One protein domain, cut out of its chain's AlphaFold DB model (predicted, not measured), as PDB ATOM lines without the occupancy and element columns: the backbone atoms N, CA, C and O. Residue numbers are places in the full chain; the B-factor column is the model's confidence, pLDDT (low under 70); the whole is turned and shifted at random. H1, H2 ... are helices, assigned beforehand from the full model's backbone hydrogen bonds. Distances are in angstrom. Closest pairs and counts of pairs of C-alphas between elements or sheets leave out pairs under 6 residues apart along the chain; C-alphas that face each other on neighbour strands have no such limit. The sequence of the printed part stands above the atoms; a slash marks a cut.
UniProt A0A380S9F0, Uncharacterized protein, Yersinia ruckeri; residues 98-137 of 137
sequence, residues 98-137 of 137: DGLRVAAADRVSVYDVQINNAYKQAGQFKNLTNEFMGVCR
ATOM      1  N   ASP A  98      85.799 153.841  91.162       94.19
ATOM      2  CA  ASP A  98      85.734 154.060  89.714       94.19
ATOM      3  C   ASP A  98      85.249 152.853  88.906       94.19
ATOM      4  O   ASP A  98      84.881 153.031  87.751       94.19
ATOM      5  N   GLY A  99      85.179 151.649  89.487       95.44
ATOM      6  CA  GLY A  99      84.733 150.452  88.764       95.44
ATOM      7  C   GLY A  99      83.329 150.610  88.184       95.44
ATOM      8  O   GLY A  99      83.136 150.430  86.986       95.44
ATOM      9  N   LEU A 100      82.375 151.056  89.004       94.44
ATOM     10  CA  LEU A 100      81.013 151.389  88.572       94.44
ATOM     11  C   LEU A 100      80.966 152.504  87.514       94.44
ATOM     12  O   LEU A 100      80.145 152.449  86.602       94.44
ATOM     13  N   ARG A 101      81.834 153.519  87.625       94.75
ATOM     14  CA  ARG A 101      81.870 154.654  86.684       94.75
ATOM     15  C   ARG A 101      82.391 154.228  85.316       94.75
ATOM     16  O   ARG A 101      81.803 154.600  84.306       94.75
ATOM     17  N   VAL A 102      83.463 153.438  85.299       96.56
ATOM     18  CA  VAL A 102      84.038 152.868  84.076       96.56
ATOM     19  C   VAL A 102      83.044 151.908  83.432       96.56
ATOM     20  O   VAL A 102      82.741 152.067  82.257       96.56
ATOM     21  N   ALA A 103      82.438 151.005  84.212       96.19
ATOM     22  CA  ALA A 103      81.406 150.091  83.718       96.19
ATOM     23  C   ALA A 103      80.255 150.846  83.032       96.19
ATOM     24  O   ALA A 103      79.849 150.505  81.922       96.19
ATOM     25  N   ALA A 104      79.775 151.924  83.662       95.00
ATOM     26  CA  ALA A 104      78.727 152.768  83.103       95.00
ATOM     27  C   ALA A 104      79.164 153.493  81.815       95.00
ATOM     28  O   ALA A 104      78.383 153.560  80.865       95.00
ATOM     29  N   ALA A 105      80.391 154.023  81.768       96.69
ATOM     30  CA  ALA A 105      80.934 154.697  80.587       96.69
ATOM     31  C   ALA A 105      81.086 153.737  79.394       96.69
ATOM     32  O   ALA A 105      80.704 154.078  78.273       96.69
ATOM     33  N   ASP A 106      81.555 152.521  79.666       96.94
ATOM     34  CA  ASP A 106      81.803 151.480  78.668       96.94
ATOM     35  C   ASP A 106      80.540 150.669  78.325       96.94
ATOM     36  O   ASP A 106      80.545 149.879  77.382       96.94
ATOM     37  N   ARG A 107      79.429 150.895  79.046       96.62
ATOM     38  CA  ARG A 107      78.144 150.179  78.906       96.62
ATOM     39  C   ARG A 107      78.273 148.667  79.107       96.62
ATOM     40  O   ARG A 107      77.575 147.886  78.459       96.62
ATOM     41  N   VAL A 108      79.155 148.269  80.015       97.06
ATOM     42  CA  VAL A 108      79.385 146.875  80.408       97.06
ATOM     43  C   VAL A 108      79.014 146.667  81.871       97.06
ATOM     44  O   VAL A 108      78.759 147.623  82.608       97.06
ATOM     45  N   SER A 109      78.975 145.412  82.312       96.19
ATOM     46  CA  SER A 109      78.806 145.137  83.731       96.19
ATOM     47  C   SER A 109      80.083 145.466  84.501       96.19
ATOM     48  O   SER A 109      81.189 145.326  83.985       96.19
ATOM     49  N   VAL A 110      79.957 145.825  85.782       96.25
ATOM     50  CA  VAL A 110      81.126 145.986  86.667       96.25
ATOM     51  C   VAL A 110      81.942 144.693  86.781       96.25
ATOM     52  O   VAL A 110      83.140 144.749  87.038       96.25
ATOM     53  N   TYR A 111      81.316 143.536  86.530       97.06
ATOM     54  CA  TYR A 111      81.987 142.236  86.463       97.06
ATOM     55  C   TYR A 111      82.996 142.122  85.311       97.06
ATOM     56  O   TYR A 111      83.918 141.313  85.406       97.06
ATOM     57  N   ASP A 112      82.844 142.929  84.259       96.75
ATOM     58  CA  ASP A 112      83.675 142.875  83.054       96.75
ATOM     59  C   ASP A 112      84.838 143.886  83.091       96.75
ATOM     60  O   ASP A 112      85.743 143.836  82.257       96.75
ATOM     61  N   VAL A 113      84.852 144.794  84.074       96.19
ATOM     62  CA  VAL A 113      85.866 145.850  84.193       96.19
ATOM     63  C   VAL A 113      87.110 145.336  84.929       96.19
ATOM     64  O   VAL A 113      87.055 144.923  86.084       96.19
ATOM     65  N   GLN A 114      88.271 145.428  84.277       94.50
ATOM     66  CA  GLN A 114      89.553 144.892  84.763       94.50
ATOM     67  C   GLN A 114      90.366 145.943  85.553       94.50
ATOM     68  O   GLN A 114      91.499 146.262  85.195       94.50
ATOM     69  N   ILE A 115      89.794 146.517  86.621       93.25
ATOM     70  CA  ILE A 115      90.511 147.429  87.539       93.25
ATOM     71  C   ILE A 115      90.287 147.033  89.002       93.25
ATOM     72  O   ILE A 115      89.227 146.520  89.353       93.25
ATOM     73  N   ASN A 116      91.245 147.339  89.886       91.19
ATOM     74  CA  ASN A 116      91.188 146.971  91.313       91.19
ATOM     75  C   ASN A 116      89.868 147.362  91.999       91.19
ATOM     76  O   ASN A 116      89.261 146.543  92.688       91.19
ATOM     77  N   ASN A 117      89.382 148.582  91.754       91.44
ATOM     78  CA  ASN A 117      88.113 149.056  92.313       91.44
ATOM     79  C   ASN A 117      86.909 148.237  91.816       91.44
ATOM     80  O   ASN A 117      85.995 147.965  92.593       91.44
ATOM     81  N   ALA A 118      86.918 147.808  90.549       95.31
ATOM     82  CA  ALA A 118      85.847 146.999  89.978       95.31
ATOM     83  C   ALA A 118      85.808 145.595  90.584       95.31
ATOM     84  O   ALA A 118      84.723 145.124  90.900       95.31
ATOM     85  N   TYR A 119      86.956 144.957  90.850       96.50
ATOM     86  CA  TYR A 119      86.972 143.650  91.522       96.50
ATOM     87  C   TYR A 119      86.339 143.706  92.916       96.50
ATOM     88  O   TYR A 119      85.533 142.839  93.259       96.50
ATOM     89  N   LYS A 120      86.651 144.748  93.700       95.25
ATOM     90  CA  LYS A 120      86.031 144.960  95.016       95.25
ATOM     91  C   LYS A 120      84.519 145.167  94.889       95.25
ATOM     92  O   LYS A 120      83.754 144.465  95.546       95.25
ATOM     93  N   GLN A 121      84.089 146.080  94.019       96.62
ATOM     94  CA  GLN A 121      82.668 146.392  93.822       96.62
ATOM     95  C   GLN A 121      81.881 145.192  93.269       96.62
ATOM     96  O   GLN A 121      80.781 144.907  93.733       96.62
ATOM     97  N   ALA A 122      82.456 144.427  92.343       97.50
ATOM     98  CA  ALA A 122      81.892 143.177  91.845       97.50
ATOM     99  C   ALA A 122      81.712 142.140  92.968       97.50
ATOM    100  O   ALA A 122      80.671 141.485  93.045       97.50
ATOM    101  N   GLY A 123      82.702 141.997  93.856       97.50
ATOM    102  CA  GLY A 123      82.591 141.157  95.049       97.50
ATOM    103  C   GLY A 123      81.461 141.610  95.978       97.50
ATOM    104  O   GLY A 123      80.642 140.793  96.393       97.50
ATOM    105  N   GLN A 124      81.356 142.916  96.224       97.12
ATOM    106  CA  GLN A 124      80.286 143.510  97.033       97.12
ATOM    107  C   GLN A 124      78.895 143.235  96.445       97.12
ATOM    108  O   GLN A 124      78.006 142.798  97.174       97.12
ATOM    109  N   PHE A 125      78.712 143.385  95.128       97.50
ATOM    110  CA  PHE A 125      77.449 143.022  94.478       97.50
ATOM    111  C   PHE A 125      77.128 141.530  94.577       97.50
ATOM    112  O   PHE A 125      75.961 141.178  94.729       97.50
ATOM    113  N   LYS A 126      78.126 140.638  94.500       97.81
ATOM    114  CA  LYS A 126      77.891 139.195  94.697       97.81
ATOM    115  C   LYS A 126      77.378 138.901  96.103       97.81
ATOM    116  O   LYS A 126      76.425 138.143  96.245       97.81
ATOM    117  N   ASN A 127      77.969 139.524  97.120       97.69
ATOM    118  CA  ASN A 127      77.527 139.350  98.501       97.69
ATOM    119  C   ASN A 127      76.099 139.879  98.704       97.69
ATOM    120  O   ASN A 127      75.260 139.154  99.232       97.69
ATOM    121  N   LEU A 128      75.799 141.071  98.178       96.44
ATOM    122  CA  LEU A 128      74.443 141.633  98.148       96.44
ATOM    123  C   LEU A 128      73.441 140.726  97.431       96.44
ATOM    124  O   LEU A 128      72.334 140.526  97.913       96.44
ATOM    125  N   THR A 129      73.824 140.149  96.290       95.69
ATOM    126  CA  THR A 129      72.955 139.232  95.537       95.69
ATOM    127  C   THR A 129      72.635 137.993  96.368       95.69
ATOM    128  O   THR A 129      71.484 137.576  96.426       95.69
ATOM    129  N   ASN A 130      73.629 137.418  97.050       96.38
ATOM    130  CA  ASN A 130      73.410 136.264  97.921       96.38
ATOM    131  C   ASN A 130      72.490 136.604  99.099       96.38
ATOM    132  O   ASN A 130      71.629 135.801  99.454       96.38
ATOM    133  N   GLU A 131      72.657 137.787  99.688       95.31
ATOM    134  CA  GLU A 131      71.798 138.268 100.766       95.31
ATOM    135  C   GLU A 131      70.356 138.483 100.283       95.31
ATOM    136  O   GLU A 131      69.420 137.956 100.883       95.31
ATOM    137  N   PHE A 132      70.181 139.156  99.144       94.44
ATOM    138  CA  PHE A 132      68.885 139.378  98.503       94.44
ATOM    139  C   PHE A 132      68.144 138.064  98.229       94.44
ATOM    140  O   PHE A 132      66.975 137.931  98.588       94.44
ATOM    141  N   MET A 133      68.834 137.070  97.662       94.44
ATOM    142  CA  MET A 133      68.271 135.735  97.416       94.44
ATOM    143  C   MET A 133      67.942 134.975  98.710       94.44
ATOM    144  O   MET A 133      67.146 134.042  98.690       94.44
ATOM    145  N   GLY A 134      68.562 135.330  99.840       92.94
ATOM    146  CA  GLY A 134      68.233 134.768 101.150       92.94
ATOM    147  C   GLY A 134      66.961 135.364 101.763       92.94
ATOM    148  O   GLY A 134      66.250 134.658 102.492       92.94
ATOM    149  N   VAL A 135      66.691 136.638 101.456       90.38
ATOM    150  CA  VAL A 135      65.516 137.404 101.905       90.38
ATOM    151  C   VAL A 135      64.285 137.104 101.047       90.38
ATOM    152  O   VAL A 135      63.206 136.883 101.593       90.38
ATOM    153  N   CYS A 136      64.440 137.059  99.725       88.44
ATOM    154  CA  CYS A 136      63.345 136.800  98.789       88.44
ATOM    155  C   CYS A 136      63.171 135.286  98.612       88.44
ATOM    156  O   CYS A 136      64.079 134.625  98.108       88.44
ATOM    157  N   ARG A 137      62.039 134.728  99.053       75.25
ATOM    158  CA  ARG A 137      61.765 133.283  99.071       75.25
ATOM    159  C   ARG A 137      60.417 132.952  98.465       75.25
ATOM    160  O   ARG A 137      59.442 133.614  98.870       75.25
TER     161      ARG A 137
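This is residues 98 to 137 of the 137 residues of an uncharacterized protein of Yersinia ruckeri (UniProt A0A380S9F0). What shape do these atoms make? A short helix, H1, and a long one, H2, meet near their first residues in a corner like an L, and the link of residues 107 to 115 folds back from the end of H1 to the beginning of H2. The far part of H2 sticks out as an arm, with residues 127 to 137 standing free. What is it built of? The printed part has 40 residues with two named helices, H1 then H2, and no named strand; its class is all helix. It is loose, with a radius of gyration of the C-alphas of 11.4 A, and elongated, spanning 34 by 18 by 12 A.

Where is the first helix? H1 is residues 98 to 106, 12.0 A from first to last C-alpha, and C-alpha 98 is at (85.734, 154.060, 89.714). Where is the second? H2 is residues 116 to 135, 29.4 A long, from C-alpha 116 at (91.188, 146.971, 91.313) to C-alpha 135 at (65.516, 137.404, 101.905).

How does H1 stand to H2? They touch, and their closest C-alphas, those of Gly 99 and Ala 118, are 3.8 A apart. Their lines are about perpendicular, at 88 degrees. Which part of H2 touches H1? Residues 116 to 121 alone do. What do the backbones show? In H1 and H2 every O i to N i+4 pair is within hydrogen-bond range.

How large is it? The two C-alphas farthest apart, those of Ala 105 and Arg 137, are 34.2 A apart. Is anything missing or long? The printed part has no cut, and the link from H1 to H2, 9 residues, is short. How confident is the model? The mean pLDDT of the printed part is 94.9, and no printed residue is under 70.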